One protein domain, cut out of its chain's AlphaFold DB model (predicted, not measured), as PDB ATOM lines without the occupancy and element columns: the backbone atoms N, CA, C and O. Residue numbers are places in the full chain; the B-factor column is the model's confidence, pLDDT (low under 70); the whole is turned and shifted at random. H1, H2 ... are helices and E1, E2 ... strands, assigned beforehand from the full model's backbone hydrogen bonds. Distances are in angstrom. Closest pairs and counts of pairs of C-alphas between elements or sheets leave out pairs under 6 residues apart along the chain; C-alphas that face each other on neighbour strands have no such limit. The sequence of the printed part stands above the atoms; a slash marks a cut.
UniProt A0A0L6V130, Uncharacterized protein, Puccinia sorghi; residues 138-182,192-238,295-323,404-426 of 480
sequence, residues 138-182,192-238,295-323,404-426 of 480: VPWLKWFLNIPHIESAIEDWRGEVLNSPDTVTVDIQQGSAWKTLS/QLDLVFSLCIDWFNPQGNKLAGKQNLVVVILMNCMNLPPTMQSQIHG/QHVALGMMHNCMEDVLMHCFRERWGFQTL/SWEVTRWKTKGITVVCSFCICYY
ATOM      1  N   VAL A 138     104.519 135.330 122.012       89.06
ATOM      2  CA  VAL A 138     104.175 133.947 121.629       89.06
ATOM      3  C   VAL A 138     102.653 133.715 121.547       89.06
ATOM      4  O   VAL A 138     102.189 133.252 120.507       89.06
ATOM      5  N   PRO A 139     101.831 134.041 122.568       90.00
ATOM      6  CA  PRO A 139     100.374 134.008 122.434       90.00
ATOM      7  C   PRO A 139      99.829 134.875 121.297       90.00
ATOM      8  O   PRO A 139      98.868 134.471 120.649       90.00
ATOM      9  N   TRP A 140     100.425 136.046 121.053       91.88
ATOM     10  CA  TRP A 140     100.030 136.896 119.931       91.88
ATOM     11  C   TRP A 140     100.333 136.236 118.580       91.88
ATOM     12  O   TRP A 140      99.446 136.192 117.739       91.88
ATOM     13  N   LEU A 141     101.521 135.649 118.399       91.81
ATOM     14  CA  LEU A 141     101.899 134.919 117.183       91.81
ATOM     15  C   LEU A 141     100.973 133.729 116.933       91.81
ATOM     16  O   LEU A 141     100.507 133.542 115.816       91.81
ATOM     17  N   LYS A 142     100.643 132.961 117.981       92.50
ATOM     18  CA  LYS A 142      99.668 131.864 117.878       92.50
ATOM     19  C   LYS A 142      98.304 132.366 117.421       92.50
ATOM     20  O   LYS A 142      97.689 131.763 116.556       92.50
ATOM     21  N   TRP A 143      97.820 133.458 118.009       94.50
ATOM     22  CA  TRP A 143      96.567 134.072 117.577       94.50
ATOM     23  C   TRP A 143      96.642 134.553 116.123       94.50
ATOM     24  O   TRP A 143      95.726 134.272 115.361       94.50
ATOM     25  N   PHE A 144      97.732 135.223 115.746       94.00
ATOM     26  CA  PHE A 144      97.966 135.764 114.409       94.00
ATOM     27  C   PHE A 144      97.960 134.667 113.336       94.00
ATOM     28  O   PHE A 144      97.259 134.807 112.339       94.00
ATOM     29  N   LEU A 145      98.670 133.560 113.566       94.19
ATOM     30  CA  LEU A 145      98.708 132.421 112.641       94.19
ATOM     31  C   LEU A 145      97.390 131.637 112.602       94.19
ATOM     32  O   LEU A 145      97.029 131.100 111.564       94.19
ATOM     33  N   ASN A 146      96.618 131.644 113.693       94.69
ATOM     34  CA  ASN A 146      95.281 131.045 113.724       94.69
ATOM     35  C   ASN A 146      94.215 131.867 112.972       94.69
ATOM     36  O   ASN A 146      93.063 131.430 112.895       94.69
ATOM     37  N   ILE A 147      94.535 133.059 112.455       94.56
ATOM     38  CA  ILE A 147      93.599 133.806 111.609       94.56
ATOM     39  C   ILE A 147      93.451 133.038 110.284       94.56
ATOM     40  O   ILE A 147      94.459 132.785 109.618       94.56
ATOM     41  N   PRO A 148      92.218 132.691 109.862       95.44
ATOM     42  CA  PRO A 148      91.999 131.970 108.615       95.44
ATOM     43  C   PRO A 148      92.701 132.644 107.435       95.44
ATOM     44  O   PRO A 148      92.639 133.867 107.287       95.44
ATOM     45  N   HIS A 149      93.327 131.826 106.591       96.12
ATOM     46  CA  HIS A 149      94.056 132.225 105.382       96.12
ATOM     47  C   HIS A 149      95.383 132.970 105.594       96.12
ATOM     48  O   HIS A 149      96.019 133.293 104.600       96.12
ATOM     49  N   ILE A 150      95.836 133.248 106.825       95.50
ATOM     50  CA  ILE A 150      97.137 133.920 107.021       95.50
ATOM     51  C   ILE A 150      98.293 133.050 106.544       95.50
ATOM     52  O   ILE A 150      99.119 133.527 105.775       95.50
ATOM     53  N   GLU A 151      98.341 131.785 106.958       95.06
ATOM     54  CA  GLU A 151      99.422 130.882 106.552       95.06
ATOM     55  C   GLU A 151      99.411 130.637 105.041       95.06
ATOM     56  O   GLU A 151     100.453 130.753 104.402       95.06
ATOM     57  N   SER A 152      98.233 130.409 104.444       95.38
ATOM     58  CA  SER A 152      98.125 130.265 102.987       95.38
ATOM     59  C   SER A 152      98.524 131.548 102.260       95.38
ATOM     60  O   SER A 152      99.273 131.477 101.302       95.38
ATOM     61  N   ALA A 153      98.114 132.726 102.744       96.69
ATOM     62  CA  ALA A 153      98.499 133.999 102.138       96.69
ATOM     63  C   ALA A 153     100.008 134.266 102.229       96.69
ATOM     64  O   ALA A 153     100.564 134.894 101.332       96.69
ATOM     65  N   ILE A 154     100.667 133.811 103.300       95.69
ATOM     66  CA  ILE A 154     102.125 133.889 103.431       95.69
ATOM     67  C   ILE A 154     102.804 133.000 102.384       95.69
ATOM     68  O   ILE A 154     103.721 133.463 101.707       95.69
ATOM     69  N   GLU A 155     102.361 131.751 102.234       93.94
ATOM     70  CA  GLU A 155     102.950 130.827 101.255       93.94
ATOM     71  C   GLU A 155     102.652 131.241  99.807       93.94
ATOM     72  O   GLU A 155     103.559 131.245  98.973       93.94
ATOM     73  N   ASP A 156     101.426 131.681  99.515       95.31
ATOM     74  CA  ASP A 156     101.034 132.188  98.197       95.31
ATOM     75  C   ASP A 156     101.873 133.420  97.818       95.31
ATOM     76  O   ASP A 156     102.440 133.479  96.724       95.31
ATOM     77  N   TRP A 157     102.026 134.381  98.741       95.88
ATOM     78  CA  TRP A 157     102.831 135.584  98.510       95.88
ATOM     79  C   TRP A 157     104.316 135.270  98.358       95.88
ATOM     80  O   TRP A 157     104.981 135.824  97.484       95.88
ATOM     81  N   ARG A 158     104.848 134.340  99.160       93.25
ATOM     82  CA  ARG A 158     106.212 133.828  98.982       93.25
ATOM     83  C   ARG A 158     106.389 133.252  97.574       93.25
ATOM     84  O   ARG A 158     107.394 133.549  96.928       93.25
ATOM     85  N   GLY A 159     105.428 132.464  97.092       93.31
ATOM     86  CA  GLY A 159     105.424 131.940  95.727       93.31
ATOM     87  C   GLY A 159     105.427 133.050  94.673       93.31
ATOM     88  O   GLY A 159     106.213 132.995  93.729       93.31
ATOM     89  N   GLU A 160     104.608 134.084  94.844       95.50
ATOM     90  CA  GLU A 160     104.551 135.238  93.936       95.50
ATOM     91  C   GLU A 160     105.881 136.008  93.889       95.50
ATOM     92  O   GLU A 160     106.402 136.291  92.808       95.50
ATOM     93  N   VAL A 161     106.480 136.277  95.051       93.19
ATOM     94  CA  VAL A 161     107.776 136.960  95.180       93.19
ATOM     95  C   VAL A 161     108.906 136.165  94.516       93.19
ATOM     96  O   VAL A 161     109.745 136.758  93.834       93.19
ATOM     97  N   LEU A 162     108.934 134.839  94.696       90.81
ATOM     98  CA  LEU A 162     109.962 133.958  94.126       90.81
ATOM     99  C   LEU A 162     109.814 133.761  92.612       90.81
ATOM    100  O   LEU A 162     110.818 133.661  91.913       90.81
ATOM    101  N   ASN A 163     108.580 133.704  92.108       94.69
ATOM    102  CA  ASN A 163     108.305 133.503  90.682       94.69
ATOM    103  C   ASN A 163     108.337 134.807  89.871       94.69
ATOM    104  O   ASN A 163     108.299 134.773  88.639       94.69
ATOM    105  N   SER A 164     108.389 135.959  90.540       95.12
ATOM    106  CA  SER A 164     108.471 137.256  89.878       95.12
ATOM    107  C   SER A 164     109.825 137.426  89.173       95.12
ATOM    108  O   SER A 164     110.862 137.154  89.782       95.12
ATOM    109  N   PRO A 165     109.856 137.899  87.911       94.62
ATOM    110  CA  PRO A 165     111.105 138.138  87.192       94.62
ATOM    111  C   PRO A 165     112.031 139.085  87.962       94.62
ATOM    112  O   PRO A 165     111.574 140.106  88.473       94.62
ATOM    113  N   ASP A 166     113.343 138.828  87.955       91.56
ATOM    114  CA  ASP A 166     114.338 139.708  88.601       91.56
ATOM    115  C   ASP A 166     114.329 141.151  88.047       91.56
ATOM    116  O   ASP A 166     114.855 142.069  88.674       91.56
ATOM    117  N   THR A 167     113.727 141.371  86.873       94.12
ATOM    118  CA  THR A 167     113.558 142.697  86.263       94.12
ATOM    119  C   THR A 167     112.452 143.534  86.908       94.12
ATOM    120  O   THR A 167     112.397 144.740  86.663       94.12
ATOM    121  N   VAL A 168     111.581 142.933  87.724       93.69
ATOM    122  CA  VAL A 168     110.435 143.599  88.350       93.69
ATOM    123  C   VAL A 168     110.503 143.412  89.862       93.69
ATOM    124  O   VAL A 168     110.327 142.312  90.380       93.69
ATOM    125  N   THR A 169     110.718 144.512  90.586       92.06
ATOM    126  CA  THR A 169     110.564 144.527  92.044       92.06
ATOM    127  C   THR A 169     109.079 144.635  92.401       92.06
ATOM    128  O   THR A 169     108.508 145.722  92.359       92.06
ATOM    129  N   VAL A 170     108.463 143.504  92.738       92.50
ATOM    130  CA  VAL A 170     107.102 143.398  93.275       92.50
ATOM    131  C   VAL A 170     107.054 143.632  94.787       92.50
ATOM    132  O   VAL A 170     106.047 144.123  95.288       92.50
ATOM    133  N   ASP A 171     108.140 143.330  95.511       93.81
ATOM    134  CA  ASP A 171     108.175 143.430  96.975       93.81
ATOM    135  C   ASP A 171     109.578 143.721  97.540       93.81
ATOM    136  O   ASP A 171     110.605 143.430  96.919       93.81
ATOM    137  N   ILE A 172     109.631 144.258  98.766       89.81
ATOM    138  CA  ILE A 172     110.880 144.508  99.501       89.81
ATOM    139  C   ILE A 172     111.691 143.226  99.740       89.81
ATOM    140  O   ILE A 172     112.918 143.288  99.841       89.81
ATOM    141  N   GLN A 173     111.031 142.065  99.772       90.25
ATOM    142  CA  GLN A 173     111.673 140.758  99.901       90.25
ATOM    143  C   GLN A 173     112.613 140.408  98.739       90.25
ATOM    144  O   GLN A 173     113.517 139.591  98.901       90.25
ATOM    145  N   GLN A 174     112.458 141.041  97.574       89.81
ATOM    146  CA  GLN A 174     113.380 140.855  96.448       89.81
ATOM    147  C   GLN A 174     114.622 141.745  96.551       89.81
ATOM    148  O   GLN A 174     115.572 141.580  95.779       89.81
ATOM    149  N   GLY A 175     114.635 142.684  97.501       89.38
ATOM    150  CA  GLY A 175     115.772 143.551  97.758       89.38
ATOM    151  C   GLY A 175     117.023 142.740  98.091       89.38
ATOM    152  O   GLY A 175     116.969 141.734  98.798       89.38
ATOM    153  N   SER A 176     118.181 143.197  97.616       87.38
ATOM    154  CA  SER A 176     119.463 142.516  97.848       87.38
ATOM    155  C   SER A 176     119.749 142.286  99.335       87.38
ATOM    156  O   SER A 176     120.216 141.214  99.700       87.38
ATOM    157  N   ALA A 177     119.388 143.241 100.199       83.69
ATOM    158  CA  ALA A 177     119.502 143.099 101.650       83.69
ATOM    159  C   ALA A 177     118.691 141.909 102.190       83.69
ATOM    160  O   ALA A 177     119.162 141.184 103.065       83.69
ATOM    161  N   TRP A 178     117.501 141.660 101.639       84.50
ATOM    162  CA  TRP A 178     116.695 140.503 102.006       84.50
ATOM    163  C   TRP A 178     117.290 139.206 101.466       84.50
ATOM    164  O   TRP A 178     117.393 138.239 102.210       84.50
ATOM    165  N   LYS A 179     117.770 139.197 100.216       83.31
ATOM    166  CA  LYS A 179     118.477 138.041  99.633       83.31
ATOM    167  C   LYS A 179     119.744 137.676 100.430       83.31
ATOM    168  O   LYS A 179     120.097 136.505 100.516       83.31
ATOM    169  N   THR A 180     120.415 138.655 101.049       81.75
ATOM    170  CA  THR A 180     121.570 138.407 101.939       81.75
ATOM    171  C   THR A 180     121.195 137.877 103.318       81.75
ATOM    172  O   THR A 180     122.061 137.347 104.020       81.75
ATOM    173  N   LEU A 181     119.924 137.981 103.722       78.12
ATOM    174  CA  LEU A 181     119.425 137.198 104.840       78.12
ATOM    175  C   LEU A 181     119.412 135.756 104.354       78.12
ATOM    176  O   LEU A 181     118.458 135.311 103.735       78.12
ATOM    177  N   SER A 182     120.509 135.040 104.587       65.75
ATOM    178  CA  SER A 182     120.578 133.601 104.381       65.75
ATOM    179  C   SER A 182     119.561 132.932 105.301       65.75
ATOM    180  O   SER A 182     119.852 132.612 106.455       65.75
ATOM    181  N   GLN A 192     108.803 124.479 108.115       83.19
ATOM    182  CA  GLN A 192     109.353 125.655 108.775       83.19
ATOM    183  C   GLN A 192     108.794 126.952 108.177       83.19
ATOM    184  O   GLN A 192     109.039 127.278 107.014       83.19
ATOM    185  N   LEU A 193     108.090 127.726 109.008       85.44
ATOM    186  CA  LEU A 193     107.620 129.061 108.652       85.44
ATOM    187  C   LEU A 193     108.601 130.123 109.161       85.44
ATOM    188  O   LEU A 193     108.837 130.247 110.368       85.44
ATOM    189  N   ASP A 194     109.133 130.912 108.230       88.00
ATOM    190  CA  ASP A 194     110.029 132.027 108.523       88.00
ATOM    191  C   ASP A 194     109.254 133.333 108.446       88.00
ATOM    192  O   ASP A 194     108.941 133.831 107.363       88.00
ATOM    193  N   LEU A 195     108.936 133.889 109.611       92.56
ATOM    194  CA  LEU A 195     108.241 135.158 109.699       92.56
ATOM    195  C   LEU A 195     109.226 136.317 109.752       92.56
ATOM    196  O   LEU A 195     110.319 136.238 110.302       92.56
ATOM    197  N   VAL A 196     108.797 137.441 109.219       91.50
ATOM    198  CA  VAL A 196     109.475 138.718 109.211       91.50
ATOM    199  C   VAL A 196     108.436 139.761 109.520       91.50
ATOM    200  O   VAL A 196     107.388 139.845 108.887       91.50
ATOM    201  N   PHE A 197     108.738 140.571 110.510       92.50
ATOM    202  CA  PHE A 197     107.942 141.686 110.939       92.50
ATOM    203  C   PHE A 197     108.698 142.980 110.666       92.50
ATOM    204  O   PHE A 197     109.924 143.012 110.673       92.50
ATOM    205  N   SER A 198     107.967 144.058 110.437       89.38
ATOM    206  CA  SER A 198     108.472 145.422 110.495       89.38
ATOM    207  C   SER A 198     107.825 146.113 111.687       89.38
ATOM    208  O   SER A 198     106.602 146.118 111.817       89.38
ATOM    209  N   LEU A 199     108.651 146.650 112.575       89.00
ATOM    210  CA  LEU A 199     108.297 147.469 113.721       89.00
ATOM    211  C   LEU A 199     108.342 148.941 113.309       89.00
ATOM    212  O   LEU A 199     109.407 149.536 113.170       89.00
ATOM    213  N   CYS A 200     107.193 149.573 113.153       86.31
ATOM    214  CA  CYS A 200     107.150 151.013 112.946       86.31
ATOM    215  C   CYS A 200     106.955 151.689 114.300       86.31
ATOM    216  O   CYS A 200     105.953 151.432 114.970       86.31
ATOM    217  N   ILE A 201     107.895 152.546 114.698       87.00
ATOM    218  CA  ILE A 201     107.730 153.423 115.861       87.00
ATOM    219  C   ILE A 201     107.590 154.842 115.343       87.00
ATOM    220  O   ILE A 201     108.495 155.372 114.697       87.00
ATOM    221  N   ASP A 202     106.446 155.443 115.634       87.06
ATOM    222  CA  ASP A 202     106.145 156.811 115.250       87.06
ATOM    223  C   ASP A 202     105.635 157.605 116.450       87.06
ATOM    224  O   ASP A 202     104.994 157.062 117.353       87.06
ATOM    225  N   TRP A 203     105.910 158.900 116.461       87.88
ATOM    226  CA  TRP A 203     105.483 159.836 117.491       87.88
ATOM    227  C   TRP A 203     104.836 161.013 116.791       87.88
ATOM    228  O   TRP A 203     105.491 161.736 116.050       87.88
ATOM    229  N   PHE A 204     103.565 161.260 117.082       85.88
ATOM    230  CA  PHE A 204     102.866 162.418 116.541       85.88
ATOM    231  C   PHE A 204     102.254 163.248 117.660       85.88
ATOM    232  O   PHE A 204     101.894 162.740 118.726       85.88
ATOM    233  N   ASN A 205     102.118 164.551 117.420       86.88
ATOM    234  CA  ASN A 205     101.382 165.424 118.323       86.88
ATOM    235  C   ASN A 205      99.911 165.470 117.886       86.88
ATOM    236  O   ASN A 205      99.600 166.177 116.921       86.88
ATOM    237  N   PRO A 206      98.976 164.790 118.582       81.50
ATOM    238  CA  PRO A 206      97.565 164.781 118.195       81.50
ATOM    239  C   PRO A 206      96.951 166.183 118.156       81.50
ATOM    240  O   PRO A 206      95.985 166.417 117.437       81.50
ATOM    241  N   GLN A 207      97.508 167.137 118.910       81.06
ATOM    242  CA  GLN A 207      96.999 168.504 118.961       81.06
ATOM    243  C   GLN A 207      97.527 169.382 117.826       81.06
ATOM    244  O   GLN A 207      97.082 170.515 117.698       81.06
ATOM    245  N   GLY A 208      98.497 168.918 117.028       81.38
ATOM    246  CA  GLY A 208      99.130 169.723 115.974       81.38
ATOM    247  C   GLY A 208      99.850 170.983 116.465       81.38
ATOM    248  O   GLY A 208     100.368 171.745 115.654       81.38
ATOM    249  N   ASN A 209      99.915 171.214 117.777       76.38
ATOM    250  CA  ASN A 209     100.506 172.402 118.377       76.38
ATOM    251  C   ASN A 209     102.023 172.234 118.504       76.38
ATOM    252  O   ASN A 209     102.564 172.242 119.607       76.38
ATOM    253  N   LYS A 210     102.722 172.071 117.373       69.81
ATOM    254  CA  LYS A 210     104.195 172.063 117.363       69.81
ATOM    255  C   LYS A 210     104.764 173.430 117.793       69.81
ATOM    256  O   LYS A 210     105.796 173.469 118.449       69.81
ATOM    257  N   LEU A 211     104.051 174.529 117.509       66.88
ATOM    258  CA  LEU A 211     104.532 175.903 117.734       66.88
ATOM    259  C   LEU A 211     104.261 176.475 119.138       66.88
ATOM    260  O   LEU A 211     104.949 177.394 119.560       66.88
ATOM    261  N   ALA A 212     103.285 175.952 119.886       65.69
ATOM    262  CA  ALA A 212     102.854 176.558 121.155       65.69
ATOM    263  C   ALA A 212     103.604 176.030 122.398       65.69
ATOM    264  O   ALA A 212     103.119 176.182 123.519       65.69
ATOM    265  N   GLY A 213     104.720 175.314 122.217       74.50
ATOM    266  CA  GLY A 213     105.517 174.724 123.303       74.50
ATOM    267  C   GLY A 213     104.852 173.565 124.069       74.50
ATOM    268  O   GLY A 213     105.522 172.855 124.812       74.50
ATOM    269  N   LYS A 214     103.549 173.313 123.876       66.31
ATOM    270  CA  LYS A 214     102.830 172.174 124.467       66.31
ATOM    271  C   LYS A 214     102.934 170.945 123.569       66.31
ATOM    272  O   LYS A 214     102.164 170.773 122.624       66.31
ATOM    273  N   GLN A 215     103.877 170.069 123.896       71.62
ATOM    274  CA  GLN A 215     104.096 168.815 123.184       71.62
ATOM    275  C   GLN A 215     103.406 167.666 123.919       71.62
ATOM    276  O   GLN A 215     103.989 167.004 124.772       71.62
ATOM    277  N   ASN A 216     102.143 167.419 123.578       80.12
ATOM    278  CA  ASN A 216     101.565 166.107 123.836       80.12
ATOM    279  C   ASN A 216     102.030 165.205 122.701       80.12
ATOM    280  O   ASN A 216     101.683 165.465 121.556       80.12
ATOM    281  N   LEU A 217     102.835 164.190 122.999       82.62
ATOM    282  CA  LEU A 217     103.273 163.205 122.016       82.62
ATOM    283  C   LEU A 217     102.516 161.903 122.249       82.62
ATOM    284  O   LEU A 217     102.395 161.425 123.378       82.62
ATOM    285  N   VAL A 218     101.993 161.342 121.170       84.44
ATOM    286  CA  VAL A 218     101.426 160.001 121.137       84.44
ATOM    287  C   VAL A 218     102.395 159.133 120.366       84.44
ATOM    288  O   VAL A 218     102.669 159.405 119.203       84.44
ATOM    289  N   VAL A 219     102.891 158.093 121.030       85.06
ATOM    290  CA  VAL A 219     103.729 157.074 120.400       85.06
ATOM    291  C   VAL A 219     102.834 155.960 119.881       85.06
ATOM    292  O   VAL A 219     101.968 155.463 120.609       85.06
ATOM    293  N   VAL A 220     103.045 155.569 118.634       84.62
ATOM    294  CA  VAL A 220     102.437 154.402 118.011       84.62
ATOM    295  C   VAL A 220     103.553 153.425 117.691       84.62
ATOM    296  O   VAL A 220     104.524 153.776 117.032       84.62
ATOM    297  N   ILE A 221     103.399 152.200 118.181       86.06
ATOM    298  CA  ILE A 221     104.265 151.074 117.844       86.06
ATOM    299  C   ILE A 221     103.395 150.096 117.057       86.06
ATOM    300  O   ILE A 221     102.418 149.577 117.595       86.06
ATOM    301  N   LEU A 222     103.708 149.898 115.780       88.06
ATOM    302  CA  LEU A 222     103.011 148.976 114.883       88.06
ATOM    303  C   LEU A 222     103.944 147.834 114.521       88.06
ATOM    304  O   LEU A 222     105.133 148.060 114.327       88.06
ATOM    305  N   MET A 223     103.402 146.626 114.398       90.56
ATOM    306  CA  MET A 223     104.160 145.461 113.964       90.56
ATOM    307  C   MET A 223     103.445 144.812 112.779       90.56
ATOM    308  O   MET A 223     102.367 144.246 112.936       90.56
ATOM    309  N   ASN A 224     104.035 144.906 111.592       91.62
ATOM    310  CA  ASN A 224     103.462 144.397 110.345       91.62
ATOM    311  C   ASN A 224     104.195 143.130 109.918       91.62
ATOM    312  O   ASN A 224     105.415 143.155 109.835       91.62
ATOM    313  N   CYS A 225     103.484 142.040 109.627       94.94
ATOM    314  CA  CYS A 225     104.107 140.845 109.054       94.94
ATOM    315  C   CYS A 225     104.403 141.082 107.570       94.94
ATOM    316  O   CYS A 225     103.483 141.171 106.763       94.94
ATOM    317  N   MET A 226     105.681 141.182 107.223       94.31
ATOM    318  CA  MET A 226     106.167 141.451 105.870       94.31
ATOM    319  C   MET A 226     106.042 140.242 104.941       94.31
ATOM    320  O   MET A 226     106.194 140.397 103.736       94.31
ATOM    321  N   ASN A 227     105.764 139.047 105.476       94.94
ATOM    322  CA  ASN A 227     105.484 137.853 104.674       94.94
ATOM    323  C   ASN A 227     104.105 137.858 104.025       94.94
ATOM    324  O   ASN A 227     103.841 137.018 103.177       94.94
ATOM    325  N   LEU A 228     103.220 138.758 104.443       96.25
ATOM    326  CA  LEU A 228     101.901 138.886 103.848       96.25
ATOM    327  C   LEU A 228     101.944 139.759 102.596       96.25
ATOM    328  O   LEU A 228     102.757 140.685 102.537       96.25
ATOM    329  N   PRO A 229     100.999 139.568 101.662       95.88
ATOM    330  CA  PRO A 229     100.862 140.466 100.527       95.88
ATOM    331  C   PRO A 229     100.563 141.899 101.010       95.88
ATOM    332  O   PRO A 229      99.828 142.071 101.994       95.88
ATOM    333  N   PRO A 230     101.067 142.950 100.330       92.62
ATOM    334  CA  PRO A 230     100.893 144.351 100.726       92.62
ATOM    335  C   PRO A 230      99.439 144.744 101.009       92.62
ATOM    336  O   PRO A 230      99.151 145.515 101.928       92.62
ATOM    337  N   THR A 231      98.498 144.158 100.264       92.31
ATOM    338  CA  THR A 231      97.056 144.365 100.440       92.31
ATOM    339  C   THR A 231      96.544 143.873 101.795       92.31
ATOM    340  O   THR A 231      95.603 144.460 102.323       92.31
ATOM    341  N   MET A 232      97.157 142.843 102.388       94.12
ATOM    342  CA  MET A 232      96.775 142.265 103.682       94.12
ATOM    343  C   MET A 232      97.557 142.835 104.867       94.12
ATOM    344  O   MET A 232      97.005 142.885 105.970       94.12
ATOM    345  N   GLN A 233      98.791 143.312 104.660       90.88
ATOM    346  CA  GLN A 233      99.647 143.860 105.727       90.88
ATOM    347  C   GLN A 233      98.931 144.943 106.561       90.88
ATOM    348  O   GLN A 233      99.035 144.975 107.789       90.88
ATOM    349  N   SER A 234      98.137 145.800 105.913       81.38
ATOM    350  CA  SER A 234      97.384 146.881 106.568       81.38
ATOM    351  C   SER A 234      95.997 146.468 107.094       81.38
ATOM    352  O   SER A 234      95.463 147.116 107.995       81.38
ATOM    353  N   GLN A 235      95.407 145.378 106.588       83.12
ATOM    354  CA  GLN A 235      94.023 144.988 106.902       83.12
ATOM    355  C   GLN A 235      93.863 144.295 108.258       83.12
ATOM    356  O   GLN A 235      92.816 144.421 108.899       83.12
ATOM    357  N   ILE A 236      94.888 143.574 108.716       77.62
ATOM    358  CA  ILE A 236      94.815 142.768 109.948       77.62
ATOM    359  C   ILE A 236      94.616 143.647 111.184       77.62
ATOM    360  O   ILE A 236      93.873 143.286 112.096       77.62
ATOM    361  N   HIS A 237      95.175 144.855 111.165       66.69
ATOM    362  CA  HIS A 237      94.981 145.847 112.218       66.69
ATOM    363  C   HIS A 237      93.547 146.410 112.245       66.69
ATOM    364  O   HIS A 237      93.033 146.753 113.310       66.69
ATOM    365  N   GLY A 238      92.873 146.476 111.090       57.59
ATOM    366  CA  GLY A 238      91.524 147.031 110.960       57.59
ATOM    367  C   GLY A 238      90.412 146.082 111.412       57.59
ATOM    368  O   GLY A 238      89.439 146.523 112.021       57.59
ATOM    369  N   GLN A 295     110.598 128.940 113.304       55.31
ATOM    370  CA  GLN A 295     112.034 128.907 113.557       55.31
ATOM    371  C   GLN A 295     112.790 130.181 113.251       55.31
ATOM    372  O   GLN A 295     113.857 130.386 113.837       55.31
ATOM    373  N   HIS A 296     112.224 131.102 112.472       61.34
ATOM    374  CA  HIS A 296     112.813 132.417 112.240       61.34
ATOM    375  C   HIS A 296     111.737 133.539 112.319       61.34
ATOM    376  O   HIS A 296     110.613 133.359 111.864       61.34
ATOM    377  N   VAL A 297     112.052 134.672 112.969       69.69
ATOM    378  CA  VAL A 297     111.209 135.867 113.209       69.69
ATOM    379  C   VAL A 297     112.025 137.150 112.997       69.69
ATOM    380  O   VAL A 297     112.573 137.706 113.937       69.69
ATOM    381  N   ALA A 298     112.132 137.692 111.796       74.38
ATOM    382  CA  ALA A 298     112.759 139.004 111.616       74.38
ATOM    383  C   ALA A 298     111.903 140.159 112.192       74.38
ATOM    384  O   ALA A 298     110.692 140.021 112.285       74.38
ATOM    385  N   LEU A 299     112.503 141.277 112.611       71.19
ATOM    386  CA  LEU A 299     111.833 142.482 113.115       71.19
ATOM    387  C   LEU A 299     112.555 143.768 112.651       71.19
ATOM    388  O   LEU A 299     113.435 144.285 113.328       71.19
ATOM    389  N   GLY A 300     112.199 144.319 111.496       66.38
ATOM    390  CA  GLY A 300     112.713 145.616 111.043       66.38
ATOM    391  C   GLY A 300     112.284 146.777 111.949       66.38
ATOM    392  O   GLY A 300     111.319 146.628 112.678       66.38
ATOM    393  N   MET A 301     112.951 147.930 111.916       60.66
ATOM    394  CA  MET A 301     112.517 149.167 112.564       60.66
ATOM    395  C   MET A 301     112.475 150.314 111.553       60.66
ATOM    396  O   MET A 301     113.497 150.657 110.956       60.66
ATOM    397  N   MET A 302     111.301 150.928 111.398       59.06
ATOM    398  CA  MET A 302     111.101 152.150 110.614       59.06
ATOM    399  C   MET A 302     110.697 153.300 111.538       59.06
ATOM    400  O   MET A 302     109.840 153.133 112.408       59.06
ATOM    401  N   HIS A 303     111.314 154.467 111.347       59.56
ATOM    402  CA  HIS A 303     111.091 155.652 112.176       59.56
ATOM    403  C   HIS A 303     110.403 156.761 111.368       59.56
ATOM    404  O   HIS A 303     110.868 157.104 110.282       59.56
ATOM    405  N   ASN A 304     109.330 157.337 111.924       62.22
ATOM    406  CA  ASN A 304     108.616 158.525 111.422       62.22
ATOM    407  C   ASN A 304     108.026 158.442 109.997       62.22
ATOM    408  O   ASN A 304     107.881 159.466 109.334       62.22
ATOM    409  N   CYS A 305     107.695 157.254 109.481       73.75
ATOM    410  CA  CYS A 305     107.117 157.140 108.134       73.75
ATOM    411  C   CYS A 305     105.598 157.375 108.077       73.75
ATOM    412  O   CYS A 305     105.050 157.516 106.988       73.75
ATOM    413  N   MET A 306     104.910 157.400 109.220       73.94
ATOM    414  CA  MET A 306     103.450 157.411 109.300       73.94
ATOM    415  C   MET A 306     102.896 158.651 110.010       73.94
ATOM    416  O   MET A 306     101.681 158.706 110.184       73.94
ATOM    417  N   GLU A 307     103.720 159.636 110.400       79.62
ATOM    418  CA  GLU A 307     103.285 160.798 111.194       79.62
ATOM    419  C   GLU A 307     102.045 161.458 110.572       79.62
ATOM    420  O   GLU A 307     101.009 161.565 111.230       79.62
ATOM    421  N   ASP A 308     102.101 161.802 109.283       78.62
ATOM    422  CA  ASP A 308     101.003 162.472 108.579       78.62
ATOM    423  C   ASP A 308      99.765 161.577 108.416       78.62
ATOM    424  O   ASP A 308      98.632 162.029 108.596       78.62
ATOM    425  N   VAL A 309      99.960 160.283 108.139       78.62
ATOM    426  CA  VAL A 309      98.866 159.305 108.002       78.62
ATOM    427  C   VAL A 309      98.161 159.095 109.343       78.62
ATOM    428  O   VAL A 309      96.929 159.050 109.404       78.62
ATOM    429  N   LEU A 310      98.927 158.998 110.429       79.25
ATOM    430  CA  LEU A 310      98.427 158.858 111.792       79.25
ATOM    431  C   LEU A 310      97.736 160.136 112.251       79.25
ATOM    432  O   LEU A 310      96.653 160.055 112.828       79.25
ATOM    433  N   MET A 311      98.296 161.307 111.945       79.12
ATOM    434  CA  MET A 311      97.654 162.592 112.210       79.12
ATOM    435  C   MET A 311      96.325 162.722 111.463       79.12
ATOM    436  O   MET A 311      95.330 163.124 112.070       79.12
ATOM    437  N   HIS A 312      96.276 162.349 110.182       80.94
ATOM    438  CA  HIS A 312      95.047 162.359 109.395       80.94
ATOM    439  C   HIS A 312      94.008 161.376 109.950       80.94
ATOM    440  O   HIS A 312      92.871 161.765 110.205       80.94
ATOM    441  N   CYS A 313      94.386 160.120 110.214       77.88
ATOM    442  CA  CYS A 313      93.474 159.132 110.802       77.88
ATOM    443  C   CYS A 313      92.947 159.584 112.167       77.88
ATOM    444  O   CYS A 313      91.756 159.447 112.445       77.88
ATOM    445  N   PHE A 314      93.811 160.161 113.003       77.88
ATOM    446  CA  PHE A 314      93.432 160.676 114.311       77.88
ATOM    447  C   PHE A 314      92.415 161.821 114.197       77.88
ATOM    448  O   PHE A 314      91.409 161.822 114.905       77.88
ATOM    449  N   ARG A 315      92.644 162.775 113.288       78.25
ATOM    450  CA  ARG A 315      91.764 163.937 113.102       78.25
ATOM    451  C   ARG A 315      90.449 163.578 112.422       78.25
ATOM    452  O   ARG A 315      89.388 163.866 112.970       78.25
ATOM    453  N   GLU A 316      90.529 162.929 111.267       80.19
ATOM    454  CA  GLU A 316      89.385 162.728 110.378       80.19
ATOM    455  C   GLU A 316      88.622 161.445 110.700       80.19
ATOM    456  O   GLU A 316      87.404 161.465 110.858       80.19
ATOM    457  N   ARG A 317      89.319 160.312 110.850       73.44
ATOM    458  CA  ARG A 317      88.647 159.014 111.046       73.44
ATOM    459  C   ARG A 317      88.224 158.771 112.485       73.44
ATOM    460  O   ARG A 317      87.235 158.084 112.720       73.44
ATOM    461  N   TRP A 318      88.977 159.292 113.449       72.88
ATOM    462  CA  TRP A 318      88.683 159.104 114.873       72.88
ATOM    463  C   TRP A 318      87.961 160.299 115.507       72.88
ATOM    464  O   TRP A 318      87.659 160.259 116.697       72.88
ATOM    465  N   GLY A 319      87.648 161.339 114.724       72.88
ATOM    466  CA  GLY A 319      86.810 162.459 115.156       72.88
ATOM    467  C   GLY A 319      87.487 163.435 116.120       72.88
ATOM    468  O   GLY A 319      86.804 164.236 116.758       72.88
ATOM    469  N   PHE A 320      88.817 163.409 116.239       68.94
ATOM    470  CA  PHE A 320      89.556 164.402 117.018       68.94
ATOM    471  C   PHE A 320      89.852 165.633 116.162       68.94
ATOM    472  O   PHE A 320      91.008 165.981 115.908       68.94
ATOM    473  N   GLN A 321      88.800 166.318 115.720       66.62
ATOM    474  CA  GLN A 321      88.966 167.641 115.143       66.62
ATOM    475  C   GLN A 321      89.453 168.575 116.251       66.62
ATOM    476  O   GLN A 321      88.749 168.860 117.223       66.62
ATOM    477  N   THR A 322      90.685 169.069 116.125       58.78
ATOM    478  CA  THR A 322      91.063 170.291 116.827       58.78
ATOM    479  C   THR A 322      90.101 171.351 116.326       58.78
ATOM    480  O   THR A 322      90.177 171.688 115.143       58.78
ATOM    481  N   LEU A 323      89.176 171.821 117.176       51.41
ATOM    482  CA  LEU A 323      88.322 172.965 116.859       51.41
ATOM    483  C   LEU A 323      89.219 173.998 116.192       51.41
ATOM    484  O   LEU A 323      90.182 174.462 116.815       51.41
ATOM    485  N   SER A 404     121.650 154.199 105.569       39.66
ATOM    486  CA  SER A 404     122.435 153.121 106.170       39.66
ATOM    487  C   SER A 404     121.486 152.095 106.777       39.66
ATOM    488  O   SER A 404     120.664 152.441 107.631       39.66
ATOM    489  N   TRP A 405     121.619 150.846 106.346       47.75
ATOM    490  CA  TRP A 405     120.863 149.717 106.872       47.75
ATOM    491  C   TRP A 405     121.792 148.866 107.730       47.75
ATOM    492  O   TRP A 405     122.849 148.452 107.257       47.75
ATOM    493  N   GLU A 406     121.394 148.584 108.968       48.09
ATOM    494  CA  GLU A 406     122.080 147.614 109.825       48.09
ATOM    495  C   GLU A 406     121.151 146.441 110.115       48.09
ATOM    496  O   GLU A 406     119.985 146.627 110.461       48.09
ATOM    497  N   VAL A 407     121.666 145.221 109.976       51.66
ATOM    498  CA  VAL A 407     120.916 143.986 110.211       51.66
ATOM    499  C   VAL A 407     121.583 143.221 111.349       51.66
ATOM    500  O   VAL A 407     122.752 142.860 111.254       51.66
ATOM    501  N   THR A 408     120.840 142.948 112.420       48.09
ATOM    502  CA  THR A 408     121.296 142.149 113.564       48.09
ATOM    503  C   THR A 408     120.490 140.857 113.662       48.09
ATOM    504  O   THR A 408     119.265 140.871 113.598       48.09
ATOM    505  N   ARG A 409     121.182 139.726 113.828       56.78
ATOM    506  CA  ARG A 409     120.596 138.379 113.911       56.78
ATOM    507  C   ARG A 409     120.798 137.803 115.318       56.78
ATOM    508  O   ARG A 409     121.928 137.701 115.784       56.78
ATOM    509  N   TRP A 410     119.722 137.352 115.958       45.53
ATOM    510  CA  TRP A 410     119.699 136.632 117.236       45.53
ATOM    511  C   TRP A 410     119.132 135.227 117.049       45.53
ATOM    512  O   TRP A 410     118.182 135.036 116.302       45.53
ATOM    513  N   LYS A 411     119.664 134.231 117.761       49.28
ATOM    514  CA  LYS A 411     119.136 132.856 117.775       49.28
ATOM    515  C   LYS A 411     118.822 132.440 119.212       49.28
ATOM    516  O   LYS A 411     119.668 132.602 120.085       49.28
ATOM    517  N   THR A 412     117.633 131.898 119.474       38.62
ATOM    518  CA  THR A 412     117.262 131.306 120.770       38.62
ATOM    519  C   THR A 412     116.258 130.170 120.599       38.62
ATOM    520  O   THR A 412     115.255 130.353 119.927       38.62
ATOM    521  N   LYS A 413     116.521 128.997 121.200       46.84
ATOM    522  CA  LYS A 413     115.590 127.847 121.314       46.84
ATOM    523  C   LYS A 413     114.714 127.603 120.076       46.84
ATOM    524  O   LYS A 413     113.491 127.597 120.165       46.84
ATOM    525  N   GLY A 414     115.362 127.443 118.925       53.50
ATOM    526  CA  GLY A 414     114.661 127.167 117.678       53.50
ATOM    527  C   GLY A 414     113.824 128.332 117.159       53.50
ATOM    528  O   GLY A 414     112.913 128.050 116.420       53.50
ATOM    529  N   ILE A 415     114.110 129.586 117.534       54.28
ATOM    530  CA  ILE A 415     113.582 130.832 116.956       54.28
ATOM    531  C   ILE A 415     114.777 131.751 116.647       54.28
ATOM    532  O   ILE A 415     115.616 132.018 117.507       54.28
ATOM    533  N   THR A 416     114.890 132.254 115.425       61.50
ATOM    534  CA  THR A 416     115.948 133.174 114.991       61.50
ATOM    535  C   THR A 416     115.334 134.519 114.708       61.50
ATOM    536  O   THR A 416     114.647 134.661 113.707       61.50
ATOM    537  N   VAL A 417     115.588 135.505 115.558       58.91
ATOM    538  CA  VAL A 417     115.117 136.860 115.311       58.91
ATOM    539  C   VAL A 417     116.109 137.636 114.457       58.91
ATOM    540  O   VAL A 417     117.301 137.590 114.727       58.91
ATOM    541  N   VAL A 418     115.657 138.360 113.439       60.91
ATOM    542  CA  VAL A 418     116.527 139.226 112.614       60.91
ATOM    543  C   VAL A 418     115.991 140.652 112.585       60.91
ATOM    544  O   VAL A 418     115.060 140.922 111.841       60.91
ATOM    545  N   CYS A 419     116.561 141.587 113.339       55.72
ATOM    546  CA  CYS A 419     116.139 142.985 113.241       55.72
ATOM    547  C   CYS A 419     116.930 143.738 112.183       55.72
ATOM    548  O   CYS A 419     118.155 143.649 112.149       55.72
ATOM    549  N   SER A 420     116.239 144.532 111.370       53.41
ATOM    550  CA  SER A 420     116.849 145.472 110.429       53.41
ATOM    551  C   SER A 420     116.509 146.907 110.822       53.41
ATOM    552  O   SER A 420     115.347 147.262 110.928       53.41
ATOM    553  N   PHE A 421     117.495 147.765 111.047       48.56
ATOM    554  CA  PHE A 421     117.266 149.160 111.420       48.56
ATOM    555  C   PHE A 421     117.485 150.061 110.209       48.56
ATOM    556  O   PHE A 421     118.531 149.988 109.560       48.56
ATOM    557  N   CYS A 422     116.507 150.923 109.919       46.22
ATOM    558  CA  CYS A 422     116.647 151.996 108.941       46.22
ATOM    559  C   CYS A 422     116.642 153.345 109.652       46.22
ATOM    560  O   CYS A 422     115.636 153.742 110.245       46.22
ATOM    561  N   ILE A 423     117.755 154.073 109.568       43.16
ATOM    562  CA  ILE A 423     117.853 155.439 110.087       43.16
ATOM    563  C   ILE A 423     117.755 156.397 108.900       43.16
ATOM    564  O   ILE A 423     118.713 156.579 108.152       43.16
ATOM    565  N   CYS A 424     116.584 157.013 108.726       37.97
ATOM    566  CA  CYS A 424     116.384 158.060 107.727       37.97
ATOM    567  C   CYS A 424     116.687 159.431 108.343       37.97
ATOM    568  O   CYS A 424     116.031 159.854 109.296       37.97
ATOM    569  N   TYR A 425     117.665 160.142 107.784       34.03
ATOM    570  CA  TYR A 425     117.958 161.523 108.156       34.03
ATOM    571  C   TYR A 425     117.057 162.475 107.364       34.03
ATOM    572  O   TYR A 425     117.351 162.808 106.221       34.03
ATOM    573  N   TYR A 426     115.974 162.952 107.978       32.75
ATOM    574  CA  TYR A 426     115.269 164.129 107.468       32.75
ATOM    575  C   TYR A 426     115.999 165.389 107.946       32.75
ATOM    576  O   TYR A 426     115.747 165.899 109.036       32.75
TER     577      TYR A 426
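This is residues 138 to 182, 192 to 238, 295 to 323 and 404 to 426 of the 480 residues of an uncharacterized protein of Puccinia sorghi (UniProt A0A0L6V130). One long, twisted sheet of five strands forms a wall, with the helix H6 over one face near the end of E1. H2 and the short H4 graze the sheet toward its other end, where E1 begins and E2 ends, and H1 makes a corner with H2 there. The printed part has 144 residues with six named helices and five named strands, in the order H1 H2 H3 E1 E2 H4 H5 E3 H6 E4 E5. The sheet runs E2 E1 E3 E5 E4 and is mixed, and the class is mixed, helices and strands. The whole is only just loose, close to compact, with a radius of gyration of the C-alphas of 17.7 A and spans of 51 by 38 by 36 A.

H1, residues 138 to 145, and H2, residues 150 to 163, are close but not clearly touching; their closest C-alphas, those of Leu 145 and Glu 151, are 6.3 A apart. They run the same way at a steep tilt of 68 degrees, only just short of about perpendicular. H2 only grazes the sheet with residues 151 to 155, and H3, residues 176 to 179, only grazes it with residues 177 to 178. E1, residues 193 to 204, and E2, residues 218 to 225, form an antiparallel hairpin at 162 degrees, with N 200 and O 222 within hydrogen-bond range at 2.8 A. H4, residues 230 to 233, only grazes the sheet; its closest C-alpha pair with E2 is Gln 233 and Asn 224, 6.0 A apart. H5, residues 235 to 238, meets H4 only through their link and only grazes the sheet with residues 236 to 237. E3, residues 295 to 303, is parallel to E1 at 20 degrees, with N 197 and O 298 at 2.7 A. H6, residues 307 to 317, is on one face of the sheet at a height of 10.3 A, and with it makes two layers, a helix on one face of a sheet. It is over E1 and runs only just across the strands, at 61 degrees to E1 on the local plane; the closest C-alphas of the two, those of Glu 307 and Phe 204, are 5.6 A apart. E4, residues 404 to 412, and E5, residues 415 to 423, form an antiparallel hairpin at 163 degrees, with N 408 and O 419 at 2.8 A. E5 is parallel to E3 at 16 degrees, with N 299 and O 418 at 2.7 A. Every O i to N i+4 pair is within hydrogen-bond range in H1, H2 and H6; H3, H4 and H5 are too short for one, and their single O i to N i+3 pair is within range in H3 and H5 but not in H4.

H1 begins at C-alpha 138 (104.175, 133.947, 121.629) and is 10.6 A long; H2 is 19.8 A, H3 4.9 A. E1, the longest strand, goes 34.6 A from C-alpha 193 (107.620, 129.061, 108.652) to C-alpha 204. E2 is 22.8 A, H4 and H5 5.2 A each, E3 26.8 A and H6 14.7 A. E4 is 26.8 A, and E5, 25.9 A, ends at C-alpha 423 (117.853, 155.439, 110.087).

The two C-alphas farthest apart, those of Asn 163 and Ala 212, are 53.0 A apart. Three cuts lie after residues 182, 238 and 323, with C-alpha gaps of 14.4 A, 27.5 A and 40.9 A. Of the links printed whole, H2 to H3 and E1 to E2 are long. The mean pLDDT of the printed part is 77.9, and 42 residues are under 70, among them residues 404 to 426.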